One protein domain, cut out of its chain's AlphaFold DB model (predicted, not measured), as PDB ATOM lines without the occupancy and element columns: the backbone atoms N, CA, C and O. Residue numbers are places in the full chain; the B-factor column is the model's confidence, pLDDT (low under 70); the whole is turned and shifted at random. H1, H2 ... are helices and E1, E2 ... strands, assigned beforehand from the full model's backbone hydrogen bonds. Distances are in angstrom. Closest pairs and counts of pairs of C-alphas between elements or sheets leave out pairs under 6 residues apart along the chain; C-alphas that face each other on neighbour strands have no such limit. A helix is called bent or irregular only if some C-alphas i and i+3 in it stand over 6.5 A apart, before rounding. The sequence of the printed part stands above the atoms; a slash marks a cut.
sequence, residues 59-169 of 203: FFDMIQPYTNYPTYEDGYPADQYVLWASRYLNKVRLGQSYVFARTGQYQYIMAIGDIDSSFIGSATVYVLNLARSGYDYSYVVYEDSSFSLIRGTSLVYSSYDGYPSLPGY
ATOM      1  N   PHE A  59      -1.456  33.833 -42.838       37.78
ATOM      2  CA  PHE A  59      -1.474  35.085 -43.577       37.78
ATOM      3  C   PHE A  59      -1.226  34.775 -45.052       37.78
ATOM      4  O   PHE A  59      -0.098  34.506 -45.463       37.78
ATOM      5  N   PHE A  60      -2.284  34.838 -45.859       39.09
ATOM      6  CA  PHE A  60      -2.170  35.016 -47.306       39.09
ATOM      7  C   PHE A  60      -1.893  36.492 -47.590       39.09
ATOM      8  O   PHE A  60      -2.706  37.183 -48.203       39.09
ATOM      9  N   ASP A  61      -0.779  37.012 -47.076       39.50
ATOM     10  CA  ASP A  61      -0.323  38.310 -47.546       39.50
ATOM     11  C   ASP A  61       0.114  38.142 -49.002       39.50
ATOM     12  O   ASP A  61       0.834  37.199 -49.342       39.50
ATOM     13  N   MET A  62      -0.324  39.057 -49.871       38.72
ATOM     14  CA  MET A  62       0.289  39.243 -51.188       38.72
ATOM     15  C   MET A  62       1.716  39.750 -50.958       38.72
ATOM     16  O   MET A  62       1.996  40.946 -51.030       38.72
ATOM     17  N   ILE A  63       2.621  38.833 -50.622       49.06
ATOM     18  CA  ILE A  63       4.050  39.103 -50.577       49.06
ATOM     19  C   ILE A  63       4.454  39.431 -52.008       49.06
ATOM     20  O   ILE A  63       4.197  38.652 -52.927       49.06
ATOM     21  N   GLN A  64       5.054  40.606 -52.210       47.62
ATOM     22  CA  GLN A  64       5.662  40.894 -53.500       47.62
ATOM     23  C   GLN A  64       6.750  39.846 -53.747       47.62
ATOM     24  O   GLN A  64       7.637  39.718 -52.899       47.62
ATOM     25  N   PRO A  65       6.674  39.087 -54.853       50.47
ATOM     26  CA  PRO A  65       7.664  38.066 -55.153       50.47
ATOM     27  C   PRO A  65       9.049  38.708 -55.152       50.47
ATOM     28  O   PRO A  65       9.264  39.774 -55.741       50.47
ATOM     29  N   TYR A  66       9.981  38.090 -54.433       56.47
ATOM     30  CA  TYR A  66      11.348  38.574 -54.405       56.47
ATOM     31  C   TYR A  66      12.007  38.205 -55.728       56.47
ATOM     32  O   TYR A  66      12.182  37.035 -56.043       56.47
ATOM     33  N   THR A  67      12.461  39.208 -56.479       55.19
ATOM     34  CA  THR A  67      13.257  38.982 -57.696       55.19
ATOM     35  C   THR A  67      14.599  38.302 -57.412       55.19
ATOM     36  O   THR A  67      15.255  37.839 -58.339       55.19
ATOM     37  N   ASN A  68      15.052  38.311 -56.153       63.16
ATOM     38  CA  ASN A  68      16.261  37.633 -55.702       63.16
ATOM     39  C   ASN A  68      16.193  37.393 -54.187       63.16
ATOM     40  O   ASN A  68      16.050  38.350 -53.419       63.16
ATOM     41  N   TYR A  69      16.316  36.137 -53.762       66.31
ATOM     42  CA  TYR A  69      16.386  35.798 -52.344       66.31
ATOM     43  C   TYR A  69      17.825  35.971 -51.837       66.31
ATOM     44  O   TYR A  69      18.744  35.360 -52.390       66.31
ATOM     45  N   PRO A  70      18.056  36.776 -50.778       65.44
ATOM     46  CA  PRO A  70      19.377  36.869 -50.167       65.44
ATOM     47  C   PRO A  70      19.786  35.505 -49.609       65.44
ATOM     48  O   PRO A  70      18.939  34.670 -49.324       65.44
ATOM     49  N   THR A  71      21.081  35.272 -49.440       65.75
ATOM     50  CA  THR A  71      21.639  34.010 -48.929       65.75
ATOM     51  C   THR A  71      22.427  34.268 -47.656       65.75
ATOM     52  O   THR A  71      23.163  35.253 -47.585       65.75
ATOM     53  N   TYR A  72      22.315  33.379 -46.671       68.19
ATOM     54  CA  TYR A  72      23.009  33.509 -45.390       68.19
ATOM     55  C   TYR A  72      24.020  32.370 -45.191       68.19
ATOM     56  O   TYR A  72      23.652  31.197 -45.250       68.19
ATOM     57  N   GLU A  73      25.290  32.716 -44.955       61.78
ATOM     58  CA  GLU A  73      26.427  31.775 -45.033       61.78
ATOM     59  C   GLU A  73      26.814  31.118 -43.692       61.78
ATOM     60  O   GLU A  73      27.657  30.223 -43.654       61.78
ATOM     61  N   ASP A  74      26.238  31.554 -42.569       59.66
ATOM     62  CA  ASP A  74      26.761  31.191 -41.248       59.66
ATOM     63  C   ASP A  74      26.096  29.935 -40.661       59.66
ATOM     64  O   ASP A  74      24.986  29.981 -40.122       59.66
ATOM     65  N   GLY A  75      26.816  28.815 -40.749       58.84
ATOM     66  CA  GLY A  75      26.516  27.554 -40.069       58.84
ATOM     67  C   GLY A  75      25.595  26.602 -40.837       58.84
ATOM     68  O   GLY A  75      24.785  27.002 -41.676       58.84
ATOM     69  N   TYR A  76      25.711  25.308 -40.520       63.09
ATOM     70  CA  TYR A  76      24.810  24.283 -41.045       63.09
ATOM     71  C   TYR A  76      23.385  24.499 -40.509       63.09
ATOM     72  O   TYR A  76      23.221  24.843 -39.334       63.09
ATOM     73  N   PRO A  77      22.345  24.299 -41.340       68.62
ATOM     74  CA  PRO A  77      20.973  24.297 -40.862       68.62
ATOM     75  C   PRO A  77      20.814  23.205 -39.804       68.62
ATOM     76  O   PRO A  77      21.321  22.097 -39.966       68.62
ATOM     77  N   ALA A  78      20.104  23.513 -38.718       69.62
ATOM     78  CA  ALA A  78      19.789  22.509 -37.708       69.62
ATOM     79  C   ALA A  78      18.926  21.389 -38.317       69.62
ATOM     80  O   ALA A  78      18.021  21.668 -39.112       69.62
ATOM     81  N   ASP A  79      19.152  20.144 -37.889       71.62
ATOM     82  CA  ASP A  79      18.494  18.941 -38.429       71.62
ATOM     83  C   ASP A  79      16.962  19.043 -38.456       71.62
ATOM     84  O   ASP A  79      16.312  18.547 -39.374       71.62
ATOM     85  N   GLN A  80      16.368  19.746 -37.489       73.19
ATOM     86  CA  GLN A  80      14.923  19.976 -37.421       73.19
ATOM     87  C   GLN A  80      14.361  20.742 -38.632       73.19
ATOM     88  O   GLN A  80      13.242  20.470 -39.061       73.19
ATOM     89  N   TYR A  81      15.129  21.669 -39.214       79.81
ATOM     90  CA  TYR A  81      14.701  22.450 -40.379       79.81
ATOM     91  C   TYR A  81      14.928  21.689 -41.681       79.81
ATOM     92  O   TYR A  81      14.140  21.809 -42.615       79.81
ATOM     93  N   VAL A  82      15.955  20.839 -41.711       78.06
ATOM     94  CA  VAL A  82      16.169  19.884 -42.801       78.06
ATOM     95  C   VAL A  82      15.034  18.851 -42.827       78.06
ATOM     96  O   VAL A  82      14.488  18.565 -43.890       78.06
ATOM     97  N   LEU A  83      14.614  18.349 -41.659       80.00
ATOM     98  CA  LEU A  83      13.468  17.446 -41.524       80.00
ATOM     99  C   LEU A  83      12.139  18.132 -41.871       80.00
ATOM    100  O   LEU A  83      11.255  17.509 -42.452       80.00
ATOM    101  N   TRP A  84      11.979  19.408 -41.519       82.44
ATOM    102  CA  TRP A  84      10.828  20.197 -41.957       82.44
ATOM    103  C   TRP A  84      10.772  20.265 -43.488       82.44
ATOM    104  O   TRP A  84       9.743  19.917 -44.060       82.44
ATOM    105  N   ALA A  85      11.879  20.616 -44.149       82.56
ATOM    106  CA  ALA A  85      11.947  20.715 -45.606       82.56
ATOM    107  C   ALA A  85      11.718  19.360 -46.295       82.56
ATOM    108  O   ALA A  85      11.027  19.290 -47.312       82.56
ATOM    109  N   SER A  86      12.231  18.264 -45.726       80.62
ATOM    110  CA  SER A  86      12.075  16.937 -46.324       80.62
ATOM    111  C   SER A  86      10.630  16.435 -46.344       80.62
ATOM    112  O   SER A  86      10.265  15.666 -47.233       80.62
ATOM    113  N   ARG A  87       9.765  16.921 -45.441       80.00
ATOM    114  CA  ARG A  87       8.322  16.625 -45.475       80.00
ATOM    115  C   ARG A  87       7.629  17.164 -46.722       80.00
ATOM    116  O   ARG A  87       6.570  16.650 -47.055       80.00
ATOM    117  N   TYR A  88       8.214  18.147 -47.407       79.81
ATOM    118  CA  TYR A  88       7.674  18.716 -48.644       79.81
ATOM    119  C   TYR A  88       8.168  18.003 -49.905       79.81
ATOM    120  O   TYR A  88       7.673  18.295 -50.990       79.81
ATOM    121  N   LEU A  89       9.087  17.035 -49.789       78.31
ATOM    122  CA  LEU A  89       9.526  16.230 -50.937       78.31
ATOM    123  C   LEU A  89       8.374  15.436 -51.566       78.31
ATOM    124  O   LEU A  89       8.404  15.149 -52.755       78.31
ATOM    125  N   ASN A  90       7.322  15.134 -50.800       72.81
ATOM    126  CA  ASN A  90       6.112  14.501 -51.327       72.81
ATOM    127  C   ASN A  90       5.287  15.412 -52.258       72.81
ATOM    128  O   ASN A  90       4.424  14.900 -52.964       72.81
ATOM    129  N   LYS A  91       5.528  16.730 -52.253       73.69
ATOM    130  CA  LYS A  91       4.851  17.704 -53.122       73.69
ATOM    131  C   LYS A  91       5.608  17.970 -54.422       73.69
ATOM    132  O   LYS A  91       5.078  18.658 -55.289       73.69
ATOM    133  N   VAL A  92       6.834  17.458 -54.551       77.06
ATOM    134  CA  VAL A  92       7.640  17.593 -55.768       77.06
ATOM    135  C   VAL A  92       7.043  16.682 -56.837       77.06
ATOM    136  O   VAL A  92       7.019  15.462 -56.675       77.06
ATOM    137  N   ARG A  93       6.521  17.279 -57.914       70.06
ATOM    138  CA  ARG A  93       5.951  16.527 -59.042       70.06
ATOM    139  C   ARG A  93       7.041  15.963 -59.943       70.06
ATOM    140  O   ARG A  93       8.186  16.418 -59.927       70.06
ATOM    141  N   LEU A  94       6.658  15.009 -60.788       65.19
ATOM    142  CA  LEU A  94       7.532  14.501 -61.840       65.19
ATOM    143  C   LEU A  94       7.982  15.649 -62.760       65.19
ATOM    144  O   LEU A  94       7.169  16.399 -63.295       65.19
ATOM    145  N   GLY A  95       9.296  15.798 -62.932       69.56
ATOM    146  CA  GLY A  95       9.885  16.859 -63.756       69.56
ATOM    147  C   GLY A  95      10.005  18.224 -63.073       69.56
ATOM    148  O   GLY A  95      10.536  19.145 -63.687       69.56
ATOM    149  N   GLN A  96       9.570  18.363 -61.816       82.56
ATOM    150  CA  GLN A  96       9.870  19.538 -61.004       82.56
ATOM    151  C   GLN A  96      11.162  19.336 -60.217       82.56
ATOM    152  O   GLN A  96      11.531  18.223 -59.848       82.56
ATOM    153  N   SER A  97      11.841  20.442 -59.945       85.38
ATOM    154  CA  SER A  97      13.029  20.483 -59.104       85.38
ATOM    155  C   SER A  97      12.718  21.184 -57.793       85.38
ATOM    156  O   SER A  97      11.809  22.015 -57.709       85.38
ATOM    157  N   TYR A  98      13.493  20.851 -56.764       88.12
ATOM    158  CA  TYR A  98      13.414  21.533 -55.482       88.12
ATOM    159  C   TYR A  98      14.740  22.184 -55.110       88.12
ATOM    160  O   TYR A  98      15.829  21.721 -55.469       88.12
ATOM    161  N   VAL A  99      14.627  23.270 -54.354       88.94
ATOM    162  CA  VAL A  99      15.752  24.008 -53.791       88.94
ATOM    163  C   VAL A  99      15.397  24.394 -52.365       88.94
ATOM    164  O   VAL A  99      14.442  25.127 -52.129       88.94
ATOM    165  N   PHE A 100      16.180  23.917 -51.408       87.88
ATOM    166  CA  PHE A 100      16.112  24.337 -50.017       87.88
ATOM    167  C   PHE A 100      17.355  25.146 -49.679       87.88
ATOM    168  O   PHE A 100      18.483  24.694 -49.890       87.88
ATOM    169  N   ALA A 101      17.151  26.347 -49.152       85.94
ATOM    170  CA  ALA A 101      18.233  27.259 -48.828       85.94
ATOM    171  C   ALA A 101      17.904  28.104 -47.601       85.94
ATOM    172  O   ALA A 101      16.744  28.348 -47.258       85.94
ATOM    173  N   ARG A 102      18.958  28.585 -46.946       81.12
ATOM    174  CA  ARG A 102      18.846  29.559 -45.865       81.12
ATOM    175  C   ARG A 102      19.067  30.960 -46.418       81.12
ATOM    176  O   ARG A 102      20.170  31.291 -46.852       81.12
ATOM    177  N   THR A 103      18.030  31.788 -46.367       79.75
ATOM    178  CA  THR A 103      18.055  33.133 -46.958       79.75
ATOM    179  C   THR A 103      18.344  34.239 -45.955       79.75
ATOM    180  O   THR A 103      18.762  35.336 -46.317       79.75
ATOM    181  N   GLY A 104      18.186  33.950 -44.664       76.81
ATOM    182  CA  GLY A 104      18.478  34.890 -43.590       76.81
ATOM    183  C   GLY A 104      18.921  34.193 -42.311       76.81
ATOM    184  O   GLY A 104      18.859  32.968 -42.179       76.81
ATOM    185  N   GLN A 105      19.321  34.986 -41.315       73.94
ATOM    186  CA  GLN A 105      19.741  34.466 -40.009       73.94
ATOM    187  C   GLN A 105      18.664  33.578 -39.362       73.94
ATOM    188  O   GLN A 105      18.993  32.596 -38.700       73.94
ATOM    189  N   TYR A 106      17.392  33.878 -39.614       77.50
ATOM    190  CA  TYR A 106      16.245  33.153 -39.079       77.50
ATOM    191  C   TYR A 106      15.226  32.798 -40.166       77.50
ATOM    192  O   TYR A 106      14.056  32.612 -39.865       77.50
ATOM    193  N   GLN A 107      15.646  32.739 -41.430       81.25
ATOM    194  CA  GLN A 107      14.745  32.499 -42.554       81.25
ATOM    195  C   GLN A 107      15.254  31.349 -43.416       81.25
ATOM    196  O   GLN A 107      16.402  31.357 -43.870       81.25
ATOM    197  N   TYR A 108      14.371  30.383 -43.643       84.69
ATOM    198  CA  TYR A 108      14.584  29.239 -44.513       84.69
ATOM    199  C   TYR A 108      13.526  29.233 -45.600       84.69
ATOM    200  O   TYR A 108      12.369  29.568 -45.345       84.69
ATOM    201  N   ILE A 109      13.924  28.823 -46.796       87.12
ATOM    202  CA  ILE A 109      13.013  28.667 -47.921       87.12
ATOM    203  C   ILE A 109      13.125  27.260 -48.489       87.12
ATOM    204  O   ILE A 109      14.217  26.697 -48.574       87.12
ATOM    205  N   MET A 110      11.991  26.712 -48.901       88.25
ATOM    206  CA  MET A 110      11.895  25.536 -49.753       88.25
ATOM    207  C   MET A 110      11.115  25.952 -50.996       88.25
ATOM    208  O   MET A 110       9.948  26.314 -50.894       88.25
ATOM    209  N   ALA A 111      11.760  25.948 -52.154       88.81
ATOM    210  CA  ALA A 111      11.147  26.258 -53.436       88.81
ATOM    211  C   ALA A 111      10.958  24.961 -54.226       88.81
ATOM    212  O   ALA A 111      11.893  24.168 -54.337       88.81
ATOM    213  N   ILE A 112       9.756  24.742 -54.759       89.19
ATOM    214  CA  ILE A 112       9.407  23.570 -55.572       89.19
ATOM    215  C   ILE A 112       8.768  24.055 -56.867       89.19
ATOM    216  O   ILE A 112       7.786  24.794 -56.824       89.19
ATOM    217  N   GLY A 113       9.288  23.634 -58.016       88.00
ATOM    218  CA  GLY A 113       8.675  23.975 -59.296       88.00
ATOM    219  C   GLY A 113       9.560  23.703 -60.501       88.00
ATOM    220  O   GLY A 113      10.465  22.872 -60.456       88.00
ATOM    221  N   ASP A 114       9.279  24.414 -61.589       87.38
ATOM    222  CA  ASP A 114      10.106  24.410 -62.794       87.38
ATOM    223  C   ASP A 114      11.277  25.375 -62.589       87.38
ATOM    224  O   ASP A 114      11.283  26.512 -63.061       87.38
ATOM    225  N   ILE A 115      12.210  24.936 -61.746       87.19
ATOM    226  CA  ILE A 115      13.434  25.650 -61.403       87.19
ATOM    227  C   ILE A 115      14.538  25.023 -62.229       87.19
ATOM    228  O   ILE A 115      14.760  23.821 -62.105       87.19
ATOM    229  N   ASP A 116      15.242  25.809 -63.033       85.50
ATOM    230  CA  ASP A 116      16.371  25.324 -63.815       85.50
ATOM    231  C   ASP A 116      17.613  25.077 -62.940       85.50
ATOM    232  O   ASP A 116      17.657  25.397 -61.749       85.50
ATOM    233  N   SER A 117      18.678  24.530 -63.535       81.56
ATOM    234  CA  SER A 117      19.917  24.296 -62.783       81.56
ATOM    235  C   SER A 117      20.458  25.580 -62.144       81.56
ATOM    236  O   SER A 117      21.137  25.505 -61.125       81.56
ATOM    237  N   SER A 118      20.187  26.759 -62.731       82.12
ATOM    238  CA  SER A 118      20.597  28.088 -62.255       82.12
ATOM    239  C   SER A 118      19.832  28.602 -61.045       82.12
ATOM    240  O   SER A 118      20.189  29.662 -60.541       82.12
ATOM    241  N   PHE A 119      18.912  27.796 -60.509       84.81
ATOM    242  CA  PHE A 119      17.996  28.172 -59.442       84.81
ATOM    243  C   PHE A 119      17.118  29.357 -59.837       84.81
ATOM    244  O   PHE A 119      16.804  30.207 -59.004       84.81
ATOM    245  N   ILE A 120      16.746  29.405 -61.119       84.69
ATOM    246  CA  ILE A 120      15.851  30.402 -61.689       84.69
ATOM    247  C   ILE A 120      14.646  29.683 -62.290       84.69
ATOM    248  O   ILE A 120      14.799  28.670 -62.971       84.69
ATOM    249  N   GLY A 121      13.442  30.197 -62.055       85.75
ATOM    250  CA  GLY A 121      12.247  29.654 -62.691       85.75
ATOM    251  C   GLY A 121      10.956  29.973 -61.958       85.75
ATOM    252  O   GLY A 121      10.891  30.909 -61.166       85.75
ATOM    253  N   SER A 122       9.915  29.193 -62.233       86.31
ATOM    254  CA  SER A 122       8.621  29.326 -61.563       86.31
ATOM    255  C   SER A 122       8.522  28.299 -60.445       86.31
ATOM    256  O   SER A 122       8.646  27.100 -60.699       86.31
ATOM    257  N   ALA A 123       8.262  28.743 -59.218       87.31
ATOM    258  CA  ALA A 123       8.218  27.870 -58.055       87.31
ATOM    259  C   ALA A 123       7.163  28.286 -57.030       87.31
ATOM    260  O   ALA A 123       6.899  29.465 -56.810       87.31
ATOM    261  N   THR A 124       6.606  27.304 -56.334       86.00
ATOM    262  CA  THR A 124       5.911  27.530 -55.069       86.00
ATOM    263  C   THR A 124       6.959  27.616 -53.967       86.00
ATOM    264  O   THR A 124       7.736  26.679 -53.765       86.00
ATOM    265  N   VAL A 125       6.992  28.743 -53.263       85.88
ATOM    266  CA  VAL A 125       7.982  29.040 -52.230       85.88
ATOM    267  C   VAL A 125       7.337  28.902 -50.856       85.88
ATOM    268  O   VAL A 125       6.361  29.575 -50.527       85.88
ATOM    269  N   TYR A 126       7.914  28.026 -50.044       85.69
ATOM    270  CA  TYR A 126       7.581  27.816 -48.644       85.69
ATOM    271  C   TYR A 126       8.618  28.530 -47.789       85.69
ATOM    272  O   TYR A 126       9.779  28.127 -47.752       85.69
ATOM    273  N   VAL A 127       8.211  29.589 -47.100       84.44
ATOM    274  CA  VAL A 127       9.083  30.393 -46.246       84.44
ATOM    275  C   VAL A 127       8.803  30.068 -44.787       84.44
ATOM    276  O   VAL A 127       7.679  30.209 -44.306       84.44
ATOM    277  N   LEU A 128       9.848  29.674 -44.070       82.94
ATOM    278  CA  LEU A 128       9.850  29.512 -42.625       82.94
ATOM    279  C   LEU A 128      10.675  30.644 -42.012       82.94
ATOM    280  O   LEU A 128      11.902  30.650 -42.136       82.94
ATOM    281  N   ASN A 129      10.013  31.578 -41.328       82.31
ATOM    282  CA  ASN A 129      10.699  32.559 -40.489       82.31
ATOM    283  C   ASN A 129      10.639  32.109 -39.030       82.31
ATOM    284  O   ASN A 129       9.569  31.829 -38.493       82.31
ATOM    285  N   LEU A 130      11.790  32.082 -38.378       78.31
ATOM    286  CA  LEU A 130      11.931  31.818 -36.957       78.31
ATOM    287  C   LEU A 130      11.975  33.156 -36.218       78.31
ATOM    288  O   LEU A 130      12.660  34.088 -36.649       78.31
ATOM    289  N   ALA A 131      11.277  33.274 -35.095       70.06
ATOM    290  CA  ALA A 131      11.459  34.425 -34.231       70.06
ATOM    291  C   ALA A 131      12.847  34.396 -33.579       70.06
ATOM    292  O   ALA A 131      13.437  33.351 -33.297       70.06
ATOM    293  N   ARG A 132      13.371  35.593 -33.300       59.97
ATOM    294  CA  ARG A 132      14.653  35.794 -32.608       59.97
ATOM    295  C   ARG A 132      14.591  35.398 -31.122       59.97
ATOM    296  O   ARG A 132      15.633  35.206 -30.501       59.97
ATOM    297  N   SER A 133      13.395  35.325 -30.537       49.22
ATOM    298  CA  SER A 133      13.155  35.038 -29.120       49.22
ATOM    299  C   SER A 133      11.745  34.476 -28.945       49.22
ATOM    300  O   SER A 133      10.798  35.074 -29.441       49.22
ATOM    301  N   GLY A 134      11.622  33.353 -28.232       51.44
ATOM    302  CA  GLY A 134      10.343  32.673 -28.014       51.44
ATOM    303  C   GLY A 134       9.939  31.797 -29.197       51.44
ATOM    304  O   GLY A 134      10.346  32.044 -30.325       51.44
ATOM    305  N   TYR A 135       9.180  30.741 -28.922       53.50
ATOM    306  CA  TYR A 135       8.795  29.649 -29.829       53.50
ATOM    307  C   TYR A 135       7.920  30.057 -31.030       53.50
ATOM    308  O   TYR A 135       7.295  29.200 -31.650       53.50
ATOM    309  N   ASP A 136       7.880  31.341 -31.372       61.75
ATOM    310  CA  ASP A 136       7.102  31.849 -32.486       61.75
ATOM    311  C   ASP A 136       7.838  31.567 -33.797       61.75
ATOM    312  O   ASP A 136       8.965  31.998 -34.039       61.75
ATOM    313  N   TYR A 137       7.189  30.810 -34.667       68.12
ATOM    314  CA  TYR A 137       7.595  30.631 -36.050       68.12
ATOM    315  C   TYR A 137       6.442  31.094 -36.931       68.12
ATOM    316  O   TYR A 137       5.279  30.808 -36.658       68.12
ATOM    317  N   SER A 138       6.759  31.829 -37.993       76.50
ATOM    318  CA  SER A 138       5.784  32.183 -39.019       76.50
ATOM    319  C   SER A 138       6.065  31.362 -40.263       76.50
ATOM    320  O   SER A 138       7.221  31.241 -40.682       76.50
ATOM    321  N   TYR A 139       5.008  30.858 -40.874       77.25
ATOM    322  CA  TYR A 139       5.083  30.091 -42.101       77.25
ATOM    323  C   TYR A 139       4.261  30.783 -43.180       77.25
ATOM    324  O   TYR A 139       3.106  31.135 -42.942       77.25
ATOM    325  N   VAL A 140       4.862  30.978 -44.354       80.44
ATOM    326  CA  VAL A 140       4.191  31.604 -45.494       80.44
ATOM    327  C   VAL A 140       4.413  30.783 -46.754       80.44
ATOM    328  O   VAL A 140       5.502  30.261 -46.982       80.44
ATOM    329  N   VAL A 141       3.369  30.677 -47.572       82.12
ATOM    330  CA  VAL A 141       3.399  29.988 -48.862       82.12
ATOM    331  C   VAL A 141       2.878  30.926 -49.926       82.12
ATOM    332  O   VAL A 141       1.809  31.508 -49.757       82.12
ATOM    333  N   TYR A 142       3.607  31.041 -51.026       81.06
ATOM    334  CA  TYR A 142       3.154  31.775 -52.199       81.06
ATOM    335  C   TYR A 142       3.741  31.173 -53.468       81.06
ATOM    336  O   TYR A 142       4.717  30.422 -53.439       81.06
ATOM    337  N   GLU A 143       3.114  31.491 -54.592       81.75
ATOM    338  CA  GLU A 143       3.625  31.155 -55.913       81.75
ATOM    339  C   GLU A 143       4.469  32.315 -56.433       81.75
ATOM    340  O   GLU A 143       4.033  33.467 -56.435       81.75
ATOM    341  N   ASP A 144       5.687  32.006 -56.860       82.00
ATOM    342  CA  ASP A 144       6.637  32.950 -57.426       82.00
ATOM    343  C   ASP A 144       6.960  32.526 -58.862       82.00
ATOM    344  O   ASP A 144       7.620  31.516 -59.111       82.00
ATOM    345  N   SER A 145       6.469  33.302 -59.827       80.75
ATOM    346  CA  SER A 145       6.678  33.057 -61.258       80.75
ATOM    347  C   SER A 145       8.108  33.336 -61.733       80.75
ATOM    348  O   SER A 145       8.447  33.014 -62.870       80.75
ATOM    349  N   SER A 146       8.924  33.994 -60.908       83.81
ATOM    350  CA  SER A 146      10.275  34.445 -61.254       83.81
ATOM    351  C   SER A 146      11.242  34.246 -60.089       83.81
ATOM    352  O   SER A 146      12.047  35.126 -59.780       83.81
ATOM    353  N   PHE A 147      11.149  33.089 -59.440       84.81
ATOM    354  CA  PHE A 147      12.048  32.686 -58.373       84.81
ATOM    355  C   PHE A 147      13.502  32.734 -58.858       84.81
ATOM    356  O   PHE A 147      13.816  32.237 -59.941       84.81
ATOM    357  N   SER A 148      14.394  33.317 -58.056       84.56
ATOM    358  CA  SER A 148      15.834  33.333 -58.318       84.56
ATOM    359  C   SER A 148      16.634  33.282 -57.017       84.56
ATOM    360  O   SER A 148      16.410  34.089 -56.109       84.56
ATOM    361  N   LEU A 149      17.593  32.354 -56.941       81.75
ATOM    362  CA  LEU A 149      18.508  32.197 -55.810       81.75
ATOM    363  C   LEU A 149      19.973  32.215 -56.274       81.75
ATOM    364  O   LEU A 149      20.352  31.532 -57.223       81.75
ATOM    365  N   ILE A 150      20.830  32.957 -55.567       77.31
ATOM    366  CA  ILE A 150      22.270  33.001 -55.862       77.31
ATOM    367  C   ILE A 150      22.947  31.688 -55.427       77.31
ATOM    368  O   ILE A 150      22.816  31.245 -54.287       77.31
ATOM    369  N   ARG A 151      23.722  31.070 -56.331       68.38
ATOM    370  CA  ARG A 151      24.501  29.852 -56.049       68.38
ATOM    371  C   ARG A 151      25.754  30.152 -55.210       68.38
ATOM    372  O   ARG A 151      26.516  31.052 -55.549       68.38
ATOM    373  N   GLY A 152      26.051  29.290 -54.234       58.41
ATOM    374  CA  GLY A 152      27.407  29.131 -53.677       58.41
ATOM    375  C   GLY A 152      27.741  29.925 -52.411       58.41
ATOM    376  O   GLY A 152      28.875  29.852 -51.954       58.41
ATOM    377  N   THR A 153      26.778  30.642 -51.846       62.19
ATOM    378  CA  THR A 153      26.953  31.490 -50.655       62.19
ATOM    379  C   THR A 153      26.321  30.857 -49.407       62.19
ATOM    380  O   THR A 153      26.951  30.751 -48.362       62.19
ATOM    381  N   SER A 154      25.105  30.313 -49.508       63.16
ATOM    382  CA  SER A 154      24.485  29.494 -48.451       63.16
ATOM    383  C   SER A 154      24.593  27.997 -48.750       63.16
ATOM    384  O   SER A 154      24.677  27.601 -49.911       63.16
ATOM    385  N   LEU A 155      24.510  27.141 -47.724       67.88
ATOM    386  CA  LEU A 155      24.297  25.706 -47.941       67.88
ATOM    387  C   LEU A 155      22.940  25.502 -48.636       67.88
ATOM    388  O   LEU A 155      21.901  25.894 -48.101       67.88
ATOM    389  N   VAL A 156      22.971  24.904 -49.825       76.06
ATOM    390  CA  VAL A 156      21.791  24.628 -50.651       76.06
ATOM    391  C   VAL A 156      21.608  23.123 -50.746       76.06
ATOM    392  O   VAL A 156      22.543  22.424 -51.134       76.06
ATOM    393  N   TYR A 157      20.411  22.639 -50.426       84.44
ATOM    394  CA  TYR A 157      19.998  21.284 -50.773       84.44
ATOM    395  C   TYR A 157      19.127  21.331 -52.021       84.44
ATOM    396  O   TYR A 157      18.247  22.184 -52.127       84.44
ATOM    397  N   SER A 158      19.357  20.436 -52.974       85.44
ATOM    398  CA  SER A 158      18.617  20.447 -54.234       85.44
ATOM    399  C   SER A 158      18.539  19.059 -54.861       85.44
ATOM    400  O   SER A 158      19.323  18.172 -54.531       85.44
ATOM    401  N   SER A 159      17.593  18.894 -55.786       83.06
ATOM    402  CA  SER A 159      17.523  17.760 -56.711       83.06
ATOM    403  C   SER A 159      18.611  17.786 -57.796       83.06
ATOM    404  O   SER A 159      18.786  16.789 -58.490       83.06
ATOM    405  N   TYR A 160      19.329  18.902 -57.971       81.69
ATOM    406  CA  TYR A 160      20.363  19.049 -58.998       81.69
ATOM    407  C   TYR A 160      21.716  18.437 -58.621       81.69
ATOM    408  O   TYR A 160      22.187  18.556 -57.487       81.69
ATOM    409  N   ASP A 161      22.391  17.878 -59.628       73.19
ATOM    410  CA  ASP A 161      23.749  17.352 -59.505       73.19
ATOM    411  C   ASP A 161      24.726  18.412 -58.974       73.19
ATOM    412  O   ASP A 161      24.765  19.557 -59.434       73.19
ATOM    413  N   GLY A 162      25.555  18.011 -58.008       72.94
ATOM    414  CA  GLY A 162      26.535  18.885 -57.357       72.94
ATOM    415  C   GLY A 162      26.059  19.523 -56.049       72.94
ATOM    416  O   GLY A 162      26.866  20.166 -55.379       72.94
ATOM    417  N   TYR A 163      24.802  19.299 -55.649       79.88
ATOM    418  CA  TYR A 163      24.258  19.723 -54.358       79.88
ATOM    419  C   TYR A 163      23.845  18.515 -53.505       79.88
ATOM    420  O   TYR A 163      23.464  17.476 -54.047       79.88
ATOM    421  N   PRO A 164      23.936  18.605 -52.164       79.88
ATOM    422  CA  PRO A 164      23.401  17.569 -51.291       79.88
ATOM    423  C   PRO A 164      21.878  17.471 -51.453       79.88
ATOM    424  O   PRO A 164      21.179  18.483 -51.470       79.88
ATOM    425  N   SER A 165      21.348  16.255 -51.530       80.94
ATOM    426  CA  SER A 165      19.903  16.023 -51.543       80.94
ATOM    427  C   SER A 165      19.324  16.069 -50.128       80.94
ATOM    428  O   SER A 165      20.006  15.767 -49.142       80.94
ATOM    429  N   LEU A 166      18.054  16.469 -50.009       80.00
ATOM    430  CA  LEU A 166      17.356  16.433 -48.726       80.00
ATOM    431  C   LEU A 166      17.160  14.974 -48.267       80.00
ATOM    432  O   LEU A 166      16.807  14.117 -49.080       80.00
ATOM    433  N   PRO A 167      17.336  14.675 -46.966       69.19
ATOM    434  CA  PRO A 167      17.084  13.348 -46.425       69.19
ATOM    435  C   PRO A 167      15.579  13.067 -46.419       69.19
ATOM    436  O   PRO A 167      14.834  13.569 -45.579       69.19
ATOM    437  N   GLY A 168      15.122  12.260 -47.370       62.53
ATOM    438  CA  GLY A 168      13.724  11.880 -47.520       62.53
ATOM    439  C   GLY A 168      13.496  11.104 -48.810       62.53
ATOM    440  O   GLY A 168      14.408  10.918 -49.611       62.53
ATOM    441  N   TYR A 169      12.279  10.593 -48.974       57.72
ATOM    442  CA  TYR A 169      11.937   9.726 -50.093       57.72
ATOM    443  C   TYR A 169      11.312  10.546 -51.223       57.72
ATOM    444  O   TYR A 169      10.132  10.893 -51.161       57.72
TER     445      TYR A 169
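Overview. This is residues 59 to 169 of the 203 residues of the protein "Uncultured bacterium extrachromosomal DNA RGI00298" of uncultured bacterium (UniProt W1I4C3). One twisted sheet of five strands, three sharply bent, has the short helix H1 over one face, while unnamed residues 59 to 78 run along the outside. The 111 printed residues hold H1, then E1 to E5; the sheet, E4 E3 E2 E1 E5, is antiparallel. The class is mostly strand, with under half of the residues in named elements; the whole is compact, radius of gyration of the C-alphas 13.0 A, spans 39 by 30 by 26 A.

Along the chain. H1, residues 79 to 86, 10.4 A, begins at C-alpha 79 (18.494, 18.941, -38.429). E1 is residues 97 to 104, 21.9 A; E2 107 to 115, 20.1 A; E3 120 to 130, 25.1 A; E4 137 to 148, 23.9 A. E5, 156 to 158, 6.4 A, ends at C-alpha 158 (18.617, 20.447, -54.234).

Arrangement. E1 to E4 form a meander, successive antiparallel hairpins; within hydrogen-bond range are N 99 and O 111, 2.9 A, N 124 and O 112, 2.8 A, and N 125 and O 142, 2.8 A. E5 is E1's antiparallel neighbour, N 100 and O 157 2.8 A apart. E2, E3 and E4 bend by 62, 84 and 113 degrees at residues 112, 123 and 145. H1 is on the sheet, height 9.6 A, along the strands, at 25 degrees to E1 on the local plane; the closest C-alphas of H1 and E2 are Ala 85 and Met 110, 6.4 A. Every O i to N i+4 pair of H1 is within hydrogen-bond range.

Size, cuts and confidence. The farthest C-alphas, Gly 95 and Ser 133, are 39.3 A apart. The printed part has no cut and no long link. Its mean pLDDT is 74.1; 36 residues are under 70, among them 59 to 78.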